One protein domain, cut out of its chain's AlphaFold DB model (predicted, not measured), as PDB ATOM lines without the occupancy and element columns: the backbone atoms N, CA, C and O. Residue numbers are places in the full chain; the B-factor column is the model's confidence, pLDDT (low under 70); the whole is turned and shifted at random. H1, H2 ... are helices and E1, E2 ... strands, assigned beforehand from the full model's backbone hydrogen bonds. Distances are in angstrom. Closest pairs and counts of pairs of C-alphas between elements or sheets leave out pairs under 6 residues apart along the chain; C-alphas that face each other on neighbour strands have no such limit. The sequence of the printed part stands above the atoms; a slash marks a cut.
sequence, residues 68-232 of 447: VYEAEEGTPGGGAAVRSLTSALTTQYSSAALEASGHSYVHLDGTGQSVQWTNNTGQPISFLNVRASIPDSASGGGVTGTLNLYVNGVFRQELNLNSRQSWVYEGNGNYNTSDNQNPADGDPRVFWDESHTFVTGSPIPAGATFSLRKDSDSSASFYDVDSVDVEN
ATOM      1  N   VAL A  68     467.898 421.537 388.637       96.88
ATOM      2  CA  VAL A  68     468.342 422.930 388.476       96.88
ATOM      3  C   VAL A  68     467.217 423.836 388.952       96.88
ATOM      4  O   VAL A  68     466.068 423.618 388.563       96.88
ATOM      5  N   TYR A  69     467.538 424.832 389.766       98.38
ATOM      6  CA  TYR A  69     466.650 425.937 390.107       98.38
ATOM      7  C   TYR A  69     467.227 427.218 389.506       98.38
ATOM      8  O   TYR A  69     468.207 427.746 390.030       98.38
ATOM      9  N   GLU A  70     466.629 427.699 388.416       98.62
ATOM     10  CA  GLU A  70     466.987 428.989 387.813       98.62
ATOM     11  C   GLU A  70     466.559 430.128 388.750       98.62
ATOM     12  O   GLU A  70     465.491 430.078 389.382       98.62
ATOM     13  N   ALA A  71     467.390 431.157 388.898       98.69
ATOM     14  CA  ALA A  71     467.139 432.230 389.852       98.69
ATOM     15  C   ALA A  71     465.963 433.113 389.453       98.69
ATOM     16  O   ALA A  71     465.183 433.516 390.319       98.69
ATOM     17  N   GLU A  72     465.778 433.369 388.162       97.81
ATOM     18  CA  GLU A  72     464.641 434.123 387.637       97.81
ATOM     19  C   GLU A  72     463.296 433.398 387.791       97.81
ATOM     20  O   GLU A  72     462.253 434.048 387.748       97.81
ATOM     21  N   GLU A  73     463.306 432.078 388.013       98.19
ATOM     22  CA  GLU A  73     462.115 431.294 388.371       98.19
ATOM     23  C   GLU A  73     461.855 431.273 389.888       98.19
ATOM     24  O   GLU A  73     460.790 430.848 390.349       98.19
ATOM     25  N   GLY A  74     462.825 431.734 390.680       98.25
ATOM     26  CA  GLY A  74     462.675 431.956 392.110       98.25
ATOM     27  C   GLY A  74     461.812 433.177 392.428       98.25
ATOM     28  O   GLY A  74     461.314 433.895 391.565       98.25
ATOM     29  N   THR A  75     461.623 433.435 393.719       98.69
ATOM     30  CA  THR A  75     460.957 434.640 394.228       98.69
ATOM     31  C   THR A  75     462.009 435.617 394.758       98.69
ATOM     32  O   THR A  75     462.558 435.374 395.840       98.69
ATOM     33  N   PRO A  76     462.306 436.718 394.040       98.56
ATOM     34  CA  PRO A  76     463.150 437.790 394.552       98.56
ATOM     35  C   PRO A  76     462.527 438.439 395.797       98.56
ATOM     36  O   PRO A  76     461.322 438.686 395.861       98.56
ATOM     37  N   GLY A  77     463.356 438.733 396.793       98.50
ATOM     38  CA  GLY A  77     462.974 439.358 398.058       98.50
ATOM     39  C   GLY A  77     463.846 440.571 398.378       98.50
ATOM     40  O   GLY A  77     464.917 440.753 397.802       98.50
ATOM     41  N   GLY A  78     463.379 441.432 399.285       97.62
ATOM     42  CA  GLY A  78     464.169 442.564 399.793       97.62
ATOM     43  C   GLY A  78     464.523 443.643 398.759       97.62
ATOM     44  O   GLY A  78     465.378 444.477 399.033       97.62
ATOM     45  N   GLY A  79     463.882 443.639 397.585       98.25
ATOM     46  CA  GLY A  79     464.191 444.554 396.480       98.25
ATOM     47  C   GLY A  79     465.190 444.011 395.452       98.25
ATOM     48  O   GLY A  79     465.596 444.771 394.578       98.25
ATOM     49  N   ALA A  80     465.560 442.726 395.534       98.69
ATOM     50  CA  ALA A  80     466.339 442.036 394.506       98.69
ATOM     51  C   ALA A  80     465.690 442.174 393.118       98.69
ATOM     52  O   ALA A  80     464.460 442.155 392.995       98.69
ATOM     53  N   ALA A  81     466.509 442.287 392.071       98.44
ATOM     54  CA  ALA A  81     466.037 442.541 390.711       98.44
ATOM     55  C   ALA A  81     466.382 441.390 389.766       98.44
ATOM     56  O   ALA A  81     467.524 440.945 389.719       98.44
ATOM     57  N   VAL A  82     465.418 440.964 388.949       98.75
ATOM     58  CA  VAL A  82     465.694 440.072 387.813       98.75
ATOM     59  C   VAL A  82     466.328 440.890 386.686       98.75
ATOM     60  O   VAL A  82     465.844 441.974 386.341       98.75
ATOM     61  N   ARG A  83     467.416 440.382 386.110       98.38
ATOM     62  CA  ARG A  83     468.130 440.970 384.974       98.38
ATOM     63  C   ARG A  83     468.121 439.970 383.830       98.38
ATOM     64  O   ARG A  83     468.587 438.857 384.013       98.38
ATOM     65  N   SER A  84     467.638 440.381 382.659       97.88
ATOM     66  CA  SER A  84     467.514 439.487 381.503       97.88
ATOM     67  C   SER A  84     467.961 440.162 380.211       97.88
ATOM     68  O   SER A  84     467.821 441.379 380.047       97.88
ATOM     69  N   LEU A  85     468.454 439.371 379.261       96.12
ATOM     70  CA  LEU A  85     468.744 439.838 377.910       96.12
ATOM     71  C   LEU A  85     467.440 439.937 377.103       96.12
ATOM     72  O   LEU A  85     466.890 438.939 376.651       96.12
ATOM     73  N   THR A  86     466.940 441.155 376.893       93.69
ATOM     74  CA  THR A  86     465.655 441.384 376.199       93.69
ATOM     75  C   THR A  86     465.791 441.698 374.708       93.69
ATOM     76  O   THR A  86     464.789 441.790 373.999       93.69
ATOM     77  N   SER A  87     467.009 441.914 374.214       92.50
ATOM     78  CA  SER A  87     467.285 442.245 372.814       92.50
ATOM     79  C   SER A  87     468.666 441.759 372.395       92.50
ATOM     80  O   SER A  87     469.539 441.562 373.238       92.50
ATOM     81  N   ALA A  88     468.882 441.616 371.085       89.31
ATOM     82  CA  ALA A  88     470.204 441.323 370.546       89.31
ATOM     83  C   ALA A  88     471.231 442.380 370.980       89.31
ATOM     84  O   ALA A  88     470.907 443.566 371.106       89.31
ATOM     85  N   LEU A  89     472.471 441.938 371.183       88.12
ATOM     86  CA  LEU A  89     473.572 442.827 371.530       88.12
ATOM     87  C   LEU A  89     473.886 443.779 370.375       88.12
ATOM     88  O   LEU A  89     473.835 443.413 369.201       88.12
ATOM     89  N   THR A  90     474.219 445.016 370.732       89.88
ATOM     90  CA  THR A  90     474.614 446.072 369.789       89.88
ATOM     91  C   THR A  90     476.130 446.171 369.618       89.88
ATOM     92  O   THR A  90     476.601 446.919 368.761       89.88
ATOM     93  N   THR A  91     476.893 445.413 370.407       90.19
ATOM     94  CA  THR A  91     478.350 445.283 370.331       90.19
ATOM     95  C   THR A  91     478.735 443.804 370.225       90.19
ATOM     96  O   THR A  91     477.902 442.916 370.404       90.19
ATOM     97  N   GLN A  92     480.002 443.535 369.907       89.69
ATOM     98  CA  GLN A  92     480.552 442.174 369.902       89.69
ATOM     99  C   GLN A  92     480.864 441.638 371.310       89.69
ATOM    100  O   GLN A  92     481.137 440.452 371.462       89.69
ATOM    101  N   TYR A  93     480.857 442.512 372.318       92.31
ATOM    102  CA  TYR A  93     481.298 442.200 373.671       92.31
ATOM    103  C   TYR A  93     480.219 441.490 374.482       92.31
ATOM    104  O   TYR A  93     479.025 441.602 374.203       92.31
ATOM    105  N   SER A  94     480.667 440.738 375.484       93.31
ATOM    106  CA  SER A  94     479.786 439.947 376.333       93.31
ATOM    107  C   SER A  94     479.021 440.798 377.353       93.31
ATOM    108  O   SER A  94     479.213 442.006 377.484       93.31
ATOM    109  N   SER A  95     478.116 440.154 378.086       94.44
ATOM    110  CA  SER A  95     477.473 440.711 379.278       94.44
ATOM    111  C   SER A  95     477.057 439.580 380.215       94.44
ATOM    112  O   SER A  95     476.828 438.461 379.756       94.44
ATOM    113  N   ALA A  96     476.884 439.872 381.506       95.94
ATOM    114  CA  ALA A  96     476.425 438.875 382.474       95.94
ATOM    115  C   ALA A  96     475.115 438.200 382.027       95.94
ATOM    116  O   ALA A  96     475.020 436.977 382.033       95.94
ATOM    117  N   ALA A  97     474.146 438.981 381.530       96.75
ATOM    118  CA  ALA A  97     472.875 438.451 381.032       96.75
ATOM    119  C   ALA A  97     473.027 437.610 379.752       96.75
ATOM    120  O   ALA A  97     472.237 436.701 379.531       96.75
ATOM    121  N   LEU A  98     474.027 437.882 378.902       96.00
ATOM    122  CA  LEU A  98     474.314 437.028 377.745       96.00
ATOM    123  C   LEU A  98     474.809 435.646 378.188       96.00
ATOM    124  O   LEU A  98     474.401 434.646 377.603       96.00
ATOM    125  N   GLU A  99     475.692 435.606 379.187       95.94
ATOM    126  CA  GLU A  99     476.341 434.376 379.665       95.94
ATOM    127  C   GLU A  99     475.535 433.609 380.726       95.94
ATOM    128  O   GLU A  99     475.905 432.491 381.089       95.94
ATOM    129  N   ALA A 100     474.462 434.203 381.249       97.31
ATOM    130  CA  ALA A 100     473.551 433.564 382.192       97.31
ATOM    131  C   ALA A 100     472.767 432.415 381.529       97.31
ATOM    132  O   ALA A 100     472.420 432.490 380.342       97.31
ATOM    133  N   SER A 101     472.457 431.369 382.301       96.00
ATOM    134  CA  SER A 101     471.446 430.378 381.932       96.00
ATOM    135  C   SER A 101     470.120 431.094 381.680       96.00
ATOM    136  O   SER A 101     469.844 432.145 382.252       96.00
ATOM    137  N   GLY A 102     469.349 430.626 380.697       95.19
ATOM    138  CA  GLY A 102     468.101 431.298 380.298       95.19
ATOM    139  C   GLY A 102     468.255 432.755 379.820       95.19
ATOM    140  O   GLY A 102     467.258 433.404 379.505       95.19
ATOM    141  N   HIS A 103     469.487 433.268 379.723       97.50
ATOM    142  CA  HIS A 103     469.818 434.684 379.587       97.50
ATOM    143  C   HIS A 103     469.232 435.582 380.685       97.50
ATOM    144  O   HIS A 103     468.845 436.729 380.414       97.50
ATOM    145  N   SER A 104     469.133 435.074 381.915       98.31
ATOM    146  CA  SER A 104     468.559 435.804 383.036       98.31
ATOM    147  C   SER A 104     469.185 435.404 384.374       98.31
ATOM    148  O   SER A 104     469.691 434.310 384.526       98.31
ATOM    149  N   TYR A 105     469.190 436.323 385.338       98.81
ATOM    150  CA  TYR A 105     469.702 436.084 386.691       98.81
ATOM    151  C   TYR A 105     469.024 437.018 387.704       98.81
ATOM    152  O   TYR A 105     468.350 437.984 387.325       98.81
ATOM    153  N   VAL A 106     469.219 436.772 389.003       98.94
ATOM    154  CA  VAL A 106     468.781 437.676 390.081       98.94
ATOM    155  C   VAL A 106     469.972 438.434 390.661       98.94
ATOM    156  O   VAL A 106     470.908 437.839 391.181       98.94
ATOM    157  N   HIS A 107     469.906 439.761 390.600       98.88
ATOM    158  CA  HIS A 107     470.901 440.691 391.125       98.88
ATOM    159  C   HIS A 107     470.617 441.052 392.589       98.88
ATOM    160  O   HIS A 107     469.513 441.519 392.906       98.88
ATOM    161  N   LEU A 108     471.622 440.868 393.453       98.81
ATOM    162  CA  LEU A 108     471.599 441.185 394.882       98.81
ATOM    163  C   LEU A 108     472.698 442.213 395.239       98.81
ATOM    164  O   LEU A 108     473.835 441.836 395.519       98.81
ATOM    165  N   ASP A 109     472.383 443.508 395.276       98.25
ATOM    166  CA  ASP A 109     473.296 444.607 395.652       98.25
ATOM    167  C   ASP A 109     472.984 445.246 397.019       98.25
ATOM    168  O   ASP A 109     473.812 445.954 397.598       98.25
ATOM    169  N   GLY A 110     471.810 444.960 397.581       98.25
ATOM    170  CA  GLY A 110     471.344 445.480 398.865       98.25
ATOM    171  C   GLY A 110     471.356 444.438 399.985       98.25
ATOM    172  O   GLY A 110     471.021 443.272 399.785       98.25
ATOM    173  N   THR A 111     471.680 444.858 401.210       98.31
ATOM    174  CA  THR A 111     471.515 444.008 402.401       98.31
ATOM    175  C   THR A 111     470.050 443.603 402.581       98.31
ATOM    176  O   THR A 111     469.151 444.443 402.556       98.31
ATOM    177  N   GLY A 112     469.810 442.312 402.807       98.19
ATOM    178  CA  GLY A 112     468.483 441.714 402.939       98.19
ATOM    179  C   GLY A 112     467.853 441.274 401.614       98.19
ATOM    180  O   GLY A 112     466.795 440.645 401.647       98.19
ATOM    181  N   GLN A 113     468.478 441.566 400.469       98.88
ATOM    182  CA  GLN A 113     468.027 441.069 399.173       98.88
ATOM    183  C   GLN A 113     468.300 439.569 399.040       98.88
ATOM    184  O   GLN A 113     469.338 439.062 399.473       98.88
ATOM    185  N   SER A 114     467.356 438.851 398.438       98.88
ATOM    186  CA  SER A 114     467.417 437.394 398.325       98.88
ATOM    187  C   SER A 114     466.719 436.870 397.080       98.88
ATOM    188  O   SER A 114     465.867 437.551 396.514       98.88
ATOM    189  N   VAL A 115     466.972 435.608 396.750       98.94
ATOM    190  CA  VAL A 115     466.138 434.791 395.858       98.94
ATOM    191  C   VAL A 115     465.733 433.510 396.589       98.94
ATOM    192  O   VAL A 115     466.563 432.882 397.248       98.94
ATOM    193  N   GLN A 116     464.442 433.165 396.550       98.88
ATOM    194  CA  GLN A 116     463.863 432.022 397.264       98.88
ATOM    195  C   GLN A 116     463.203 431.019 396.318       98.88
ATOM    196  O   GLN A 116     462.467 431.404 395.414       98.88
ATOM    197  N   TRP A 117     463.357 429.731 396.621       98.88
ATOM    198  CA  TRP A 117     462.658 428.632 395.960       98.88
ATOM    199  C   TRP A 117     461.986 427.709 396.980       98.88
ATOM    200  O   TRP A 117     462.202 427.803 398.190       98.88
ATOM    201  N   THR A 118     461.169 426.787 396.470       98.81
ATOM    202  CA  THR A 118     460.610 425.658 397.226       98.81
ATOM    203  C   THR A 118     461.228 424.366 396.711       98.81
ATOM    204  O   THR A 118     461.264 424.156 395.501       98.81
ATOM    205  N   ASN A 119     461.686 423.483 397.603       98.62
ATOM    206  CA  ASN A 119     462.196 422.170 397.220       98.62
ATOM    207  C   ASN A 119     461.060 421.285 396.674       98.62
ATOM    208  O   ASN A 119     460.368 420.597 397.424       98.62
ATOM    209  N   ASN A 120     460.921 421.260 395.354       97.94
ATOM    210  CA  ASN A 120     459.944 420.462 394.621       97.94
ATOM    211  C   ASN A 120     460.561 419.208 393.980       97.94
ATOM    212  O   ASN A 120     459.914 418.553 393.168       97.94
ATOM    213  N   THR A 121     461.795 418.840 394.347       96.31
ATOM    214  CA  THR A 121     462.495 417.675 393.764       96.31
ATOM    215  C   THR A 121     461.863 416.332 394.152       96.31
ATOM    216  O   THR A 121     462.151 415.302 393.549       96.31
ATOM    217  N   GLY A 122     461.027 416.318 395.197       96.50
ATOM    218  CA  GLY A 122     460.495 415.097 395.804       96.50
ATOM    219  C   GLY A 122     461.508 414.333 396.667       96.50
ATOM    220  O   GLY A 122     461.151 413.311 397.247       96.50
ATOM    221  N   GLN A 123     462.745 414.824 396.782       96.50
ATOM    222  CA  GLN A 123     463.812 414.277 397.620       96.50
ATOM    223  C   GLN A 123     464.328 415.353 398.591       96.50
ATOM    224  O   GLN A 123     464.095 416.549 398.383       96.50
ATOM    225  N   PRO A 124     464.996 414.973 399.695       97.88
ATOM    226  CA  PRO A 124     465.786 415.939 400.454       97.88
ATOM    227  C   PRO A 124     466.873 416.579 399.573       97.88
ATOM    228  O   PRO A 124     467.262 415.992 398.573       97.88
ATOM    229  N   ILE A 125     467.379 417.754 399.949       98.62
ATOM    230  CA  ILE A 125     468.568 418.378 399.342       98.62
ATOM    231  C   ILE A 125     469.654 418.468 400.410       98.62
ATOM    232  O   ILE A 125     469.455 419.108 401.446       98.62
ATOM    233  N   SER A 126     470.799 417.839 400.168       98.25
ATOM    234  CA  SER A 126     471.956 417.870 401.069       98.25
ATOM    235  C   SER A 126     473.199 418.483 400.431       98.25
ATOM    236  O   SER A 126     474.192 418.666 401.127       98.25
ATOM    237  N   PHE A 127     473.159 418.799 399.138       98.06
ATOM    238  CA  PHE A 127     474.264 419.400 398.402       98.06
ATOM    239  C   PHE A 127     473.740 420.478 397.455       98.06
ATOM    240  O   PHE A 127     472.706 420.284 396.809       98.06
ATOM    241  N   LEU A 128     474.451 421.602 397.406       98.12
ATOM    242  CA  LEU A 128     474.179 422.732 396.524       98.12
ATOM    243  C   LEU A 128     475.424 423.003 395.683       98.12
ATOM    244  O   LEU A 128     476.522 423.058 396.234       98.12
ATOM    245  N   ASN A 129     475.234 423.237 394.390       97.38
ATOM    246  CA  ASN A 129     476.216 423.841 393.502       97.38
ATOM    247  C   ASN A 129     475.603 425.126 392.932       97.38
ATOM    248  O   ASN A 129     474.573 425.091 392.261       97.38
ATOM    249  N   VAL A 130     476.168 426.270 393.305       97.81
ATOM    250  CA  VAL A 130     475.625 427.602 393.028       97.81
ATOM    251  C   VAL A 130     476.434 428.231 391.907       97.81
ATOM    252  O   VAL A 130     477.620 428.497 392.099       97.81
ATOM    253  N   ARG A 131     475.781 428.527 390.783       98.38
ATOM    254  CA  ARG A 131     476.351 429.340 389.709       98.38
ATOM    255  C   ARG A 131     476.056 430.806 389.994       98.38
ATOM    256  O   ARG A 131     474.893 431.222 390.044       98.38
ATOM    257  N   ALA A 132     477.102 431.588 390.229       98.19
ATOM    258  CA  ALA A 132     476.974 432.987 390.619       98.19
ATOM    259  C   ALA A 132     478.116 433.844 390.063       98.19
ATOM    260  O   ALA A 132     479.168 433.343 389.671       98.19
ATOM    261  N   SER A 133     477.897 435.156 390.038       98.38
ATOM    262  CA  SER A 133     478.934 436.152 389.783       98.38
ATOM    263  C   SER A 133     479.036 437.096 390.973       98.38
ATOM    264  O   SER A 133     478.031 437.576 391.504       98.38
ATOM    265  N   ILE A 134     480.266 437.374 391.394       98.38
ATOM    266  CA  ILE A 134     480.598 438.454 392.324       98.38
ATOM    267  C   ILE A 134     481.615 439.377 391.636       98.38
ATOM    268  O   ILE A 134     482.299 438.928 390.710       98.38
ATOM    269  N   PRO A 135     481.745 440.650 392.055       98.06
ATOM    270  CA  PRO A 135     482.661 441.590 391.416       98.06
ATOM    271  C   PRO A 135     484.102 441.077 391.336       98.06
ATOM    272  O   PRO A 135     484.567 440.351 392.215       98.06
ATOM    273  N   ASP A 136     484.836 441.524 390.322       97.31
ATOM    274  CA  ASP A 136     486.297 441.453 390.326       97.31
ATOM    275  C   ASP A 136     486.901 442.501 391.280       97.31
ATOM    276  O   ASP A 136     486.243 443.451 391.726       97.31
ATOM    277  N   SER A 137     488.189 442.354 391.577       96.56
ATOM    278  CA  SER A 137     488.998 443.383 392.212       96.56
ATOM    279  C   SER A 137     489.321 444.514 391.223       96.56
ATOM    280  O   SER A 137     489.365 444.328 390.009       96.56
ATOM    281  N   ALA A 138     489.631 445.706 391.739       95.56
ATOM    282  CA  ALA A 138     489.997 446.850 390.900       95.56
ATOM    283  C   ALA A 138     491.262 446.617 390.046       95.56
ATOM    284  O   ALA A 138     491.455 447.296 389.040       95.56
ATOM    285  N   SER A 139     492.132 445.691 390.459       94.69
ATOM    286  CA  SER A 139     493.355 445.314 389.743       94.69
ATOM    287  C   SER A 139     493.242 443.984 388.999       94.69
ATOM    288  O   SER A 139     494.249 443.523 388.466       94.69
ATOM    289  N   GLY A 140     492.065 443.353 388.993       93.81
ATOM    290  CA  GLY A 140     491.908 441.985 388.515       93.81
ATOM    291  C   GLY A 140     492.262 440.911 389.541       93.81
ATOM    292  O   GLY A 140     492.712 441.216 390.652       93.81
ATOM    293  N   GLY A 141     492.102 439.644 389.159       89.69
ATOM    294  CA  GLY A 141     492.503 438.479 389.964       89.69
ATOM    295  C   GLY A 141     491.507 438.065 391.055       89.69
ATOM    296  O   GLY A 141     491.830 437.218 391.895       89.69
ATOM    297  N   GLY A 142     490.310 438.649 391.040       94.12
ATOM    298  CA  GLY A 142     489.173 438.245 391.847       94.12
ATOM    299  C   GLY A 142     489.178 438.736 393.291       94.12
ATOM    300  O   GLY A 142     490.157 439.247 393.841       94.12
ATOM    301  N   VAL A 143     488.035 438.529 393.934       95.44
ATOM    302  CA  VAL A 143     487.817 438.687 395.374       95.44
ATOM    303  C   VAL A 143     487.159 437.425 395.929       95.44
ATOM    304  O   VAL A 143     486.767 436.526 395.189       95.44
ATOM    305  N   THR A 144     487.036 437.351 397.249       95.31
ATOM    306  CA  THR A 144     486.221 436.342 397.936       95.31
ATOM    307  C   THR A 144     485.024 437.013 398.596       95.31
ATOM    308  O   THR A 144     485.145 438.133 399.105       95.31
ATOM    309  N   GLY A 145     483.896 436.314 398.665       94.88
ATOM    310  CA  GLY A 145     482.719 436.769 399.393       94.88
ATOM    311  C   GLY A 145     481.864 435.624 399.906       94.88
ATOM    312  O   GLY A 145     482.057 434.474 399.526       94.88
ATOM    313  N   THR A 146     480.917 435.943 400.784       95.88
ATOM    314  CA  THR A 146     479.968 434.961 401.324       95.88
ATOM    315  C   THR A 146     478.535 435.308 400.954       95.88
ATOM    316  O   THR A 146     478.171 436.483 400.917       95.88
ATOM    317  N   LEU A 147     477.714 434.296 400.689       97.38
ATOM    318  CA  LEU A 147     476.273 434.435 400.475       97.38
ATOM    319  C   LEU A 147     475.539 433.488 401.421       97.38
ATOM    320  O   LEU A 147     475.928 432.334 401.564       97.38
ATOM    321  N   ASN A 148     474.481 433.949 402.079       98.44
ATOM    322  CA  ASN A 148     473.886 433.178 403.166       98.44
ATOM    323  C   ASN A 148     472.750 432.288 402.667       98.44
ATOM    324  O   ASN A 148     471.819 432.752 402.005       98.44
ATOM    325  N   LEU A 149     472.804 431.009 403.037       98.69
ATOM    326  CA  LEU A 149     471.722 430.054 402.837       98.69
ATOM    327  C   LEU A 149     470.739 430.144 404.003       98.69
ATOM    328  O   LEU A 149     471.116 430.043 405.171       98.69
ATOM    329  N   TYR A 150     469.458 430.234 403.673       98.81
ATOM    330  CA  TYR A 150     468.353 430.126 404.616       98.81
ATOM    331  C   TYR A 150     467.462 428.948 404.241       98.81
ATOM    332  O   TYR A 150     467.264 428.665 403.061       98.81
ATOM    333  N   VAL A 151     466.878 428.292 405.243       98.81
ATOM    334  CA  VAL A 151     465.895 427.215 405.073       98.81
ATOM    335  C   VAL A 151     464.671 427.542 405.917       98.81
ATOM    336  O   VAL A 151     464.797 427.777 407.119       98.81
ATOM    337  N   ASN A 152     463.489 427.585 405.301       98.38
ATOM    338  CA  ASN A 152     462.246 428.038 405.934       98.38
ATOM    339  C   ASN A 152     462.394 429.409 406.628       98.38
ATOM    340  O   ASN A 152     461.872 429.630 407.718       98.38
ATOM    341  N   GLY A 153     463.156 430.319 406.010       97.94
ATOM    342  CA  GLY A 153     463.418 431.663 406.537       97.94
ATOM    343  C   GLY A 153     464.401 431.731 407.712       97.94
ATOM    344  O   GLY A 153     464.639 432.821 408.224       97.94
ATOM    345  N   VAL A 154     465.000 430.610 408.127       98.38
ATOM    346  CA  VAL A 154     466.010 430.559 409.197       98.38
ATOM    347  C   VAL A 154     467.398 430.403 408.587       98.38
ATOM    348  O   VAL A 154     467.589 429.556 407.714       98.38
ATOM    349  N   PHE A 155     468.358 431.208 409.049       98.50
ATOM    350  CA  PHE A 155     469.754 431.117 408.620       98.50
ATOM    351  C   PHE A 155     470.282 429.695 408.834       98.50
ATOM    352  O   PHE A 155     470.075 429.097 409.894       98.50
ATOM    353  N   ARG A 156     470.948 429.152 407.814       98.25
ATOM    354  CA  ARG A 156     471.510 427.804 407.830       98.25
ATOM    355  C   ARG A 156     473.029 427.820 407.878       98.25
ATOM    356  O   ARG A 156     473.606 427.193 408.760       98.25
ATOM    357  N   GLN A 157     473.654 428.462 406.899       97.75
ATOM    358  CA  GLN A 157     475.106 428.534 406.766       97.75
ATOM    359  C   GLN A 157     475.490 429.638 405.786       97.75
ATOM    360  O   GLN A 157     474.686 430.038 404.941       97.75
ATOM    361  N   GLU A 158     476.744 430.053 405.860       96.25
ATOM    362  CA  GLU A 158     477.384 430.858 404.828       96.25
ATOM    363  C   GLU A 158     477.858 429.949 403.682       96.25
ATOM    364  O   GLU A 158     478.304 428.818 403.905       96.25
ATOM    365  N   LEU A 159     477.756 430.444 402.452       95.88
ATOM    366  CA  LEU A 159     478.321 429.840 401.251       95.88
ATOM    367  C   LEU A 159     479.529 430.667 400.824       95.88
ATOM    368  O   LEU A 159     479.399 431.876 400.640       95.88
ATOM    369  N   ASN A 160     480.683 430.026 400.655       94.94
ATOM    370  CA  ASN A 160     481.876 430.690 400.139       94.94
ATOM    371  C   ASN A 160     481.776 430.825 398.619       94.94
ATOM    372  O   ASN A 160     481.494 429.839 397.944       94.94
ATOM    373  N   LEU A 161     482.027 432.033 398.115       95.81
ATOM    374  CA  LEU A 161     482.107 432.378 396.700       95.81
ATOM    375  C   LEU A 161     483.423 433.112 396.431       95.81
ATOM    376  O   LEU A 161     484.000 433.761 397.315       95.81
ATOM    377  N   ASN A 162     483.868 433.076 395.181       95.62
ATOM    378  CA  ASN A 162     485.020 433.842 394.735       95.62
ATOM    379  C   ASN A 162     484.882 434.240 393.254       95.62
ATOM    380  O   ASN A 162     483.996 433.753 392.560       95.62
ATOM    381  N   SER A 163     485.743 435.149 392.796       96.19
ATOM    382  CA  SER A 163     485.832 435.573 391.393       96.19
ATOM    383  C   SER A 163     487.233 435.390 390.794       96.19
ATOM    384  O   SER A 163     487.629 436.112 389.883       96.19
ATOM    385  N   ARG A 164     488.030 434.457 391.333       93.94
ATOM    386  CA  ARG A 164     489.438 434.270 390.941       93.94
ATOM    387  C   ARG A 164     489.586 433.596 389.580       93.94
ATOM    388  O   ARG A 164     490.531 433.923 388.870       93.94
ATOM    389  N   GLN A 165     488.678 432.690 389.220       92.94
ATOM    390  CA  GLN A 165     488.657 431.988 387.929       92.94
ATOM    391  C   GLN A 165     487.677 432.605 386.912       92.94
ATOM    392  O   GLN A 165     487.554 432.112 385.792       92.94
ATOM    393  N   SER A 166     487.014 433.707 387.272       93.62
ATOM    394  CA  SER A 166     486.143 434.494 386.394       93.62
ATOM    395  C   SER A 166     486.816 435.808 385.967       93.62
ATOM    396  O   SER A 166     487.985 436.050 386.265       93.62
ATOM    397  N   TRP A 167     486.093 436.646 385.223       94.19
ATOM    398  CA  TRP A 167     486.523 437.968 384.755       94.19
ATOM    399  C   TRP A 167     487.748 437.954 383.839       94.19
ATOM    400  O   TRP A 167     488.880 438.227 384.233       94.19
ATOM    401  N   VAL A 168     487.498 437.715 382.555       92.75
ATOM    402  CA  VAL A 168     488.470 437.963 381.483       92.75
ATOM    403  C   VAL A 168     488.095 439.249 380.760       92.75
ATOM    404  O   VAL A 168     486.924 439.463 380.452       92.75
ATOM    405  N   TYR A 169     489.086 440.082 380.449       93.19
ATOM    406  CA  TYR A 169     488.867 441.385 379.820       93.19
ATOM    407  C   TYR A 169     489.403 441.427 378.394       93.19
ATOM    408  O   TYR A 169     490.471 440.892 378.080       93.19
ATOM    409  N   GLU A 170     488.650 442.071 377.510       92.00
ATOM    410  CA  GLU A 170     488.998 442.224 376.105       92.00
ATOM    411  C   GLU A 170     488.573 443.583 375.543       92.00
ATOM    412  O   GLU A 170     487.653 444.234 376.011       92.00
ATOM    413  N   GLY A 171     489.236 443.998 374.477       88.81
ATOM    414  CA  GLY A 171     489.003 445.240 373.763       88.81
ATOM    415  C   GLY A 171     489.241 445.049 372.268       88.81
ATOM    416  O   GLY A 171     489.392 443.936 371.761       88.81
ATOM    417  N   ASN A 172     489.262 446.145 371.508       83.56
ATOM    418  CA  ASN A 172     489.347 446.081 370.040       83.56
ATOM    419  C   ASN A 172     490.610 445.364 369.517       83.56
ATOM    420  O   ASN A 172     490.587 444.819 368.416       83.56
ATOM    421  N   GLY A 173     491.710 445.365 370.280       86.38
ATOM    422  CA  GLY A 173     492.991 444.774 369.870       86.38
ATOM    423  C   GLY A 173     493.176 443.292 370.217       86.38
ATOM    424  O   GLY A 173     494.118 442.675 369.728       86.38
ATOM    425  N   ASN A 174     492.312 442.727 371.060       85.88
ATOM    426  CA  ASN A 174     492.451 441.381 371.633       85.88
ATOM    427  C   ASN A 174     491.091 440.669 371.812       85.88
ATOM    428  O   ASN A 174     491.002 439.685 372.550       85.88
ATOM    429  N   TYR A 175     490.046 441.118 371.107       88.00
ATOM    430  CA  TYR A 175     488.725 440.482 371.107       88.00
ATOM    431  C   TYR A 175     488.834 438.975 370.841       88.00
ATOM    432  O   TYR A 175     489.476 438.551 369.873       88.00
ATOM    433  N   ASN A 176     488.231 438.162 371.715       82.88
ATOM    434  CA  ASN A 176     488.204 436.699 371.651       82.88
ATOM    435  C   ASN A 176     489.591 436.010 371.648       82.88
ATOM    436  O   ASN A 176     489.718 434.820 371.338       82.88
ATOM    437  N   THR A 177     490.651 436.758 371.961       82.81
ATOM    438  CA  THR A 177     492.035 436.258 372.029       82.81
ATOM    439  C   THR A 177     492.732 436.597 373.344       82.81
ATOM    440  O   THR A 177     493.755 435.987 373.637       82.81
ATOM    441  N   SER A 178     492.182 437.525 374.137       83.44
ATOM    442  CA  SER A 178     492.656 437.815 375.489       83.44
ATOM    443  C   SER A 178     492.399 436.644 376.435       83.44
ATOM    444  O   SER A 178     491.302 436.100 376.452       83.44
ATOM    445  N   ASP A 179     493.393 436.311 377.250       82.88
ATOM    446  CA  ASP A 179     493.298 435.361 378.366       82.88
ATOM    447  C   ASP A 179     493.734 436.046 379.679       82.88
ATOM    448  O   ASP A 179     494.238 435.395 380.598       82.88
ATOM    449  N   ASN A 180     493.638 437.381 379.737       83.38
ATOM    450  CA  ASN A 180     494.058 438.171 380.887       83.38
ATOM    451  C   ASN A 180     492.865 438.604 381.750       83.38
ATOM    452  O   ASN A 180     491.750 438.792 381.268       83.38
ATOM    453  N   GLN A 181     493.138 438.788 383.034       90.69
ATOM    454  CA  GLN A 181     492.178 439.290 384.011       90.69
ATOM    455  C   GLN A 181     492.521 440.738 384.368       90.69
ATOM    456  O   GLN A 181     492.602 441.080 385.537       90.69
ATOM    457  N   ASN A 182     492.864 441.573 383.381       92.25
ATOM    458  CA  ASN A 182     493.241 442.963 383.625       92.25
ATOM    459  C   ASN A 182     492.075 443.893 383.255       92.25
ATOM    460  O   ASN A 182     491.858 444.126 382.064       92.25
ATOM    461  N   PRO A 183     491.382 444.504 384.235       94.56
ATOM    462  CA  PRO A 183     490.234 445.366 383.962       94.56
ATOM    463  C   PRO A 183     490.525 446.544 383.023       94.56
ATOM    464  O   PRO A 183     489.617 447.065 382.380       94.56
ATOM    465  N   ALA A 184     491.788 446.971 382.909       93.44
ATOM    466  CA  ALA A 184     492.180 448.048 382.004       93.44
ATOM    467  C   ALA A 184     492.100 447.670 380.510       93.44
ATOM    468  O   ALA A 184     492.168 448.566 379.668       93.44
ATOM    469  N   ASP A 185     491.955 446.383 380.172       90.81
ATOM    470  CA  ASP A 185     491.887 445.911 378.784       90.81
ATOM    471  C   ASP A 185     490.494 446.036 378.145       90.81
ATOM    472  O   ASP A 185     490.383 445.888 376.925       90.81
ATOM    473  N   GLY A 186     489.466 446.398 378.923       92.31
ATOM    474  CA  GLY A 186     488.181 446.859 378.398       92.31
ATOM    475  C   GLY A 186     486.971 446.088 378.916       92.31
ATOM    476  O   GLY A 186     486.655 446.122 380.103       92.31
ATOM    477  N   ASP A 187     486.246 445.467 377.996       94.25
ATOM    478  CA  ASP A 187     484.962 444.824 378.216       94.25
ATOM    479  C   ASP A 187     485.126 443.433 378.873       94.25
ATOM    480  O   ASP A 187     485.909 442.610 378.387       94.25
ATOM    481  N   PRO A 188     484.397 443.142 379.968       94.56
ATOM    482  CA  PRO A 188     484.474 441.858 380.659       94.56
ATOM    483  C   PRO A 188     483.673 440.740 379.975       94.56
ATOM    484  O   PRO A 188     482.652 440.965 379.320       94.56
ATOM    485  N   ARG A 189     484.118 439.503 380.205       93.69
ATOM    486  CA  ARG A 189     483.446 438.235 379.887       93.69
ATOM    487  C   ARG A 189     483.856 437.151 380.887       93.69
ATOM    488  O   ARG A 189     484.778 437.365 381.671       93.69
ATOM    489  N   VAL A 190     483.238 435.970 380.819       93.19
ATOM    490  CA  VAL A 190     483.441 434.880 381.799       93.19
ATOM    491  C   VAL A 190     483.010 435.352 383.190       93.19
ATOM    492  O   VAL A 190     483.806 435.409 384.118       93.19
ATOM    493  N   PHE A 191     481.756 435.794 383.314       96.12
ATOM    494  CA  PHE A 191     481.247 436.408 384.552       96.12
ATOM    495  C   PHE A 191     480.965 435.390 385.658       96.12
ATOM    496  O   PHE A 191     481.021 435.732 386.837       96.12
ATOM    497  N   TRP A 192     480.611 434.169 385.271       96.75
ATOM    498  CA  TRP A 192     480.048 433.156 386.154       96.75
ATOM    499  C   TRP A 192     481.104 432.146 386.577       96.75
ATOM    500  O   TRP A 192     481.948 431.769 385.767       96.75
ATOM    501  N   ASP A 193     481.010 431.712 387.826       95.88
ATOM    502  CA  ASP A 193     481.758 430.589 388.384       95.88
ATOM    503  C   ASP A 193     480.812 429.766 389.272       95.88
ATOM    504  O   ASP A 193     479.766 430.265 389.718       95.88
ATOM    505  N   GLU A 194     481.157 428.508 389.525       94.69
ATOM    506  CA  GLU A 194     480.364 427.605 390.351       94.69
ATOM    507  C   GLU A 194     481.031 427.337 391.705       94.69
ATOM    508  O   GLU A 194     482.231 427.094 391.831       94.69
ATOM    509  N   SER A 195     480.234 427.380 392.769       93.44
ATOM    510  CA  SER A 195     480.681 427.086 394.128       93.44
ATOM    511  C   SER A 195     479.758 426.084 394.787       93.44
ATOM    512  O   SER A 195     478.536 426.247 394.797       93.44
ATOM    513  N   HIS A 196     480.348 425.063 395.397       93.81
ATOM    514  CA  HIS A 196     479.597 423.933 395.903       93.81
ATOM    515  C   HIS A 196     479.806 423.668 397.388       93.81
ATOM    516  O   HIS A 196     480.871 423.904 397.959       93.81
ATOM    517  N   THR A 197     478.762 423.168 398.048       94.81
ATOM    518  CA  THR A 197     478.817 422.843 399.470       94.81
ATOM    519  C   THR A 197     477.786 421.798 399.876       94.81
ATOM    520  O   THR A 197     476.697 421.697 399.304       94.81
ATOM    521  N   PHE A 198     478.098 421.071 400.946       96.88
ATOM    522  CA  PHE A 198     477.092 420.315 401.675       96.88
ATOM    523  C   PHE A 198     476.263 421.240 402.564       96.88
ATOM    524  O   PHE A 198     476.778 422.133 403.242       96.88
ATOM    525  N   VAL A 199     474.962 420.967 402.608       98.00
ATOM    526  CA  VAL A 199     474.054 421.596 403.558       98.00
ATOM    527  C   VAL A 199     474.382 421.082 404.962       98.00
ATOM    528  O   VAL A 199     474.336 419.881 405.224       98.00
ATOM    529  N   THR A 200     474.683 421.990 405.885       97.19
ATOM    530  CA  THR A 200     474.939 421.663 407.287       97.19
ATOM    531  C   THR A 200     473.656 421.210 407.987       97.19
ATOM    532  O   THR A 200     472.541 421.659 407.689       97.19
ATOM    533  N   GLY A 201     473.798 420.304 408.953       96.19
ATOM    534  CA  GLY A 201     472.663 419.746 409.685       96.19
ATOM    535  C   GLY A 201     471.778 418.844 408.821       96.19
ATOM    536  O   GLY A 201     472.265 418.078 407.993       96.19
ATOM    537  N   SER A 202     470.463 418.878 409.054       97.12
ATOM    538  CA  SER A 202     469.523 418.046 408.297       97.12
ATOM    539  C   SER A 202     469.357 418.548 406.854       97.12
ATOM    540  O   SER A 202     469.188 419.762 406.663       97.12
ATOM    541  N   PRO A 203     469.309 417.641 405.857       98.31
ATOM    542  CA  PRO A 203     468.971 417.991 404.480       98.31
ATOM    543  C   PRO A 203     467.665 418.788 404.388       98.31
ATOM    544  O   PRO A 203     466.750 418.587 405.190       98.31
ATOM    545  N   ILE A 204     467.564 419.687 403.409       98.75
ATOM    546  CA  ILE A 204     466.369 420.498 403.153       98.75
ATOM    547  C   ILE A 204     465.262 419.548 402.681       98.75
ATOM    548  O   ILE A 204     465.384 418.987 401.591       98.75
ATOM    549  N   PRO A 205     464.196 419.312 403.463       98.44
ATOM    550  CA  PRO A 205     463.186 418.330 403.093       98.44
ATOM    551  C   PRO A 205     462.351 418.816 401.902       98.44
ATOM    552  O   PRO A 205     462.252 420.018 401.646       98.44
ATOM    553  N   ALA A 206     461.726 417.884 401.182       98.44
ATOM    554  CA  ALA A 206     460.770 418.227 400.134       98.44
ATOM    555  C   ALA A 206     459.649 419.125 400.697       98.44
ATOM    556  O   ALA A 206     459.159 418.906 401.806       98.44
ATOM    557  N   GLY A 207     459.270 420.150 399.939       98.50
ATOM    558  CA  GLY A 207     458.290 421.169 400.318       98.50
ATOM    559  C   GLY A 207     458.824 422.300 401.206       98.50
ATOM    560  O   GLY A 207     458.110 423.282 401.394       98.50
ATOM    561  N   ALA A 208     460.049 422.215 401.740       98.75
ATOM    562  CA  ALA A 208     460.659 423.341 402.449       98.75
ATOM    563  C   ALA A 208     461.092 424.444 401.479       98.75
ATOM    564  O   ALA A 208     461.465 424.166 400.335       98.75
ATOM    565  N   THR A 209     461.104 425.689 401.953       98.81
ATOM    566  CA  THR A 209     461.718 426.786 401.203       98.81
ATOM    567  C   THR A 209     463.200 426.887 401.515       98.81
ATOM    568  O   THR A 209     463.644 426.597 402.630       98.81
ATOM    569  N   PHE A 210     463.970 427.330 400.530       98.88
ATOM    570  CA  PHE A 210     465.362 427.709 400.714       98.88
ATOM    571  C   PHE A 210     465.663 428.968 399.909       98.88
ATOM    572  O   PHE A 210     465.038 429.216 398.878       98.88
ATOM    573  N   SER A 211     466.573 429.799 400.402       98.81
ATOM    574  CA  SER A 211     466.931 431.050 399.735       98.81
ATOM    575  C   SER A 211     468.395 431.387 399.909       98.81
ATOM    576  O   SER A 211     468.967 431.117 400.965       98.81
ATOM    577  N   LEU A 212     468.948 432.049 398.898       98.81
ATOM    578  CA  LEU A 212     470.248 432.698 398.966       98.81
ATOM    579  C   LEU A 212     470.036 434.187 399.215       98.81
ATOM    580  O   LEU A 212     469.192 434.810 398.563       98.81
ATOM    581  N   ARG A 213     470.747 434.749 400.193       98.75
ATOM    582  CA  ARG A 213     470.528 436.116 400.666       98.75
ATOM    583  C   ARG A 213     471.847 436.830 400.932       98.75
ATOM    584  O   ARG A 213     472.722 436.288 401.605       98.75
ATOM    585  N   LYS A 214     471.946 438.068 400.444       98.62
ATOM    586  CA  LYS A 214     473.014 439.003 400.805       98.62
ATOM    587  C   LYS A 214     472.674 439.628 402.155       98.62
ATOM    588  O   LYS A 214     471.683 440.347 402.271       98.62
ATOM    589  N   ASP A 215     473.489 439.382 403.168       98.12
ATOM    590  CA  ASP A 215     473.358 439.991 404.492       98.12
ATOM    591  C   ASP A 215     474.413 441.082 404.716       98.12
ATOM    592  O   ASP A 215     475.089 441.524 403.786       98.12
ATOM    593  N   SER A 216     474.481 441.618 405.936       95.94
ATOM    594  CA  SER A 216     475.444 442.664 406.299       95.94
ATOM    595  C   SER A 216     476.882 442.152 406.417       95.94
ATOM    596  O   SER A 216     477.810 442.950 406.350       95.94
ATOM    597  N   ASP A 217     477.058 440.849 406.631       92.44
ATOM    598  CA  ASP A 217     478.342 440.140 406.671       92.44
ATOM    599  C   ASP A 217     478.797 439.643 405.286       92.44
ATOM    600  O   ASP A 217     479.984 439.387 405.092       92.44
ATOM    601  N   SER A 218     477.899 439.605 404.295       95.12
ATOM    602  CA  SER A 218     478.225 439.332 402.890       95.12
ATOM    603  C   SER A 218     479.101 440.445 402.289       95.12
ATOM    604  O   SER A 218     478.614 441.532 401.955       95.12
ATOM    605  N   SER A 219     480.397 440.161 402.133       91.31
ATOM    606  CA  SER A 219     481.446 441.152 401.851       91.31
ATOM    607  C   SER A 219     481.507 441.702 400.420       91.31
ATOM    608  O   SER A 219     482.052 442.790 400.228       91.31
ATOM    609  N   ALA A 220     480.983 440.999 399.410       96.88
ATOM    610  CA  ALA A 220     481.028 441.477 398.027       96.88
ATOM    611  C   ALA A 220     479.965 442.561 397.782       96.88
ATOM    612  O   ALA A 220     478.888 442.531 398.383       96.88
ATOM    613  N   SER A 221     480.242 443.536 396.912       97.06
ATOM    614  CA  SER A 221     479.316 444.657 396.680       97.06
ATOM    615  C   SER A 221     478.022 444.238 395.978       97.06
ATOM    616  O   SER A 221     476.983 444.829 396.256       97.06
ATOM    617  N   PHE A 222     478.061 443.193 395.152       98.50
ATOM    618  CA  PHE A 222     476.878 442.536 394.606       98.50
ATOM    619  C   PHE A 222     477.079 441.021 394.520       98.50
ATOM    620  O   PHE A 222     478.209 440.531 394.577       98.50
ATOM    621  N   TYR A 223     475.965 440.311 394.369       98.75
ATOM    622  CA  TYR A 223     475.907 438.896 394.029       98.75
ATOM    623  C   TYR A 223     474.860 438.717 392.942       98.75
ATOM    624  O   TYR A 223     473.677 438.970 393.172       98.75
ATOM    625  N   ASP A 224     475.291 438.274 391.775       98.81
ATOM    626  CA  ASP A 224     474.389 437.835 390.724       98.81
ATOM    627  C   ASP A 224     474.217 436.329 390.883       98.81
ATOM    628  O   ASP A 224     475.191 435.582 390.842       98.81
ATOM    629  N   VAL A 225     472.990 435.884 391.128       98.81
ATOM    630  CA  VAL A 225     472.651 434.465 391.255       98.81
ATOM    631  C   VAL A 225     472.006 434.033 389.951       98.81
ATOM    632  O   VAL A 225     470.957 434.567 389.594       98.81
ATOM    633  N   ASP A 226     472.635 433.096 389.251       98.81
ATOM    634  CA  ASP A 226     472.127 432.535 387.999       98.81
ATOM    635  C   ASP A 226     471.271 431.304 388.278       98.81
ATOM    636  O   ASP A 226     470.072 431.302 388.023       98.81
ATOM    637  N   SER A 227     471.862 430.281 388.893       98.69
ATOM    638  CA  SER A 227     471.178 429.015 389.135       98.69
ATOM    639  C   SER A 227     471.751 428.265 390.333       98.69
ATOM    640  O   SER A 227     472.863 428.527 390.802       98.69
ATOM    641  N   VAL A 228     470.960 427.331 390.863       98.56
ATOM    642  CA  VAL A 228     471.399 426.391 391.896       98.56
ATOM    643  C   VAL A 228     471.067 424.969 391.463       98.56
ATOM    644  O   VAL A 228     469.898 424.587 391.373       98.56
ATOM    645  N   ASP A 229     472.104 424.169 391.246       98.06
ATOM    646  CA  ASP A 229     471.992 422.727 391.087       98.06
ATOM    647  C   ASP A 229     471.901 422.084 392.479       98.06
ATOM    648  O   ASP A 229     472.724 422.337 393.365       98.06
ATOM    649  N   VAL A 230     470.865 421.272 392.698       98.31
ATOM    650  CA  VAL A 230     470.576 420.657 393.999       98.31
ATOM    651  C   VAL A 230     470.498 419.142 393.915       98.31
ATOM    652  O   VAL A 230     469.877 418.573 393.009       98.31
ATOM    653  N   GLU A 231     471.095 418.487 394.911       96.75
ATOM    654  CA  GLU A 231     471.213 417.031 394.983       96.75
ATOM    655  C   GLU A 231     471.079 416.500 396.409       96.75
ATOM    656  O   GLU A 231     471.248 417.211 397.404       96.75
ATOM    657  N   ASN A 232     470.853 415.191 396.493       97.06
ATOM    658  CA  ASN A 232     471.094 414.396 397.690       97.06
ATOM    659  C   ASN A 232     472.080 413.280 397.346       97.06
ATOM    660  O   ASN A 232     471.643 412.162 397.043       97.06
TER     661      ASN A 232
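This is residues 68 to 232 of the 447 residues of the protein "Pectate lyase-like protein" of Streptomyces sp. 42 (UniProt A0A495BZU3). Two strongly twisted sheets lie face to face as a sandwich, their planes splayed and their strands crossed; E13 runs through one sheet, with E6 and E11 on one side of it and E1, E4 and E3 on the other, and the second sheet runs E2, E5, E12, E7, E8. At one end of the long axis the small hairpin E9 and E10, with its long loop of residues 171 to 186, extends the body, and the short helix H1 packs over E4. The printed part has 165 residues, with thirteen named strands and one named helix in the order E1 E2 E3 H1 E4 to E13; the neighbour strands are antiparallel. The class is mostly strand, with under half of the residues in named elements. The whole is compact, with a radius of gyration of the C-alphas of 16.3 A, yet elongated in outline, spanning 52 by 31 by 29 A.

E1 covers residues 68 to 70, beginning at C-alpha 68 (468.342, 422.930, 388.476). E2 is residues 75 to 77 and E3 residues 81 to 84. H1 is residues 96 to 99. E4, residues 104 to 108, measures 13.4 A, and E5, residues 114 to 118, 13.6 A. E6 is residues 127 to 133, 19.4 A long. E7, residues 144 to 151, measures 23.4 A and E8, residues 154 to 162, 24.1 A; E8 begins at C-alpha 154 (466.010, 430.559, 409.197). E9 is residues 168 to 170 and E10 residues 187 to 189. E11, residues 193 to 198, is 17.4 A long, and E12, residues 209 to 213, 12.8 A. E13, residues 223 to 231, is 22.4 A long and ends at C-alpha 231 (471.213, 417.031, 394.983).

E13 bends by 65 degrees at residue 226, and its pairing is staggered. E4, beside residues 223 to 226, and E1, beside residues 227 to 229, lie on one side of E13; E6 lies on the other side. N 225 and O 106 are 2.9 A apart, N 69 and O 228 2.9 A, and N 129 and O 229 2.9 A, each within hydrogen-bond range. The edge strand E3 is the neighbour of E4, with N 83 and O 105 at 2.8 A, and the edge strand E11 is the neighbour of E6, with N 130 and O 195 at 2.8 A. In the other sheet, E2 and E8 are edge strands. There N 75 and O 116 of E2 and E5 are 2.8 A apart, N 117 and O 210 of E5 and E12 2.9 A, and N 150 and O 211 of E7 and E12 2.9 A. E7 and E8 form a hairpin, with N 149 and O 157 at 2.8 A. This sandwich, two sheets face to face, has 68 pairs of C-alphas within 10 A between its sheets; their best planes are 31 degrees apart and their strands at 42 degrees. Between E8 and E11 the closest C-alphas are those of Leu 161 and Ser 195, 6.1 A apart. H1 is on the branched sheet at a height of 7.3 A, only just over E4, on which 3 of its 4 C-alphas fall. H1 is too short for an O i to N i+4 pair; its one O i to N i+3 pair is within range. The hairpin E9 and E10 has N 170 and O 187 at 2.9 A, and E9 is apart from E6 and E11.

The two C-alphas farthest apart, those of Gly 173 and Ser 202, are 52.4 A from each other. The printed part has no cut. The long links are E3 to H1, with 11 residues, and E9 to E10, with 16. The mean pLDDT of the printed part is 95.8, and no printed residue is under 70.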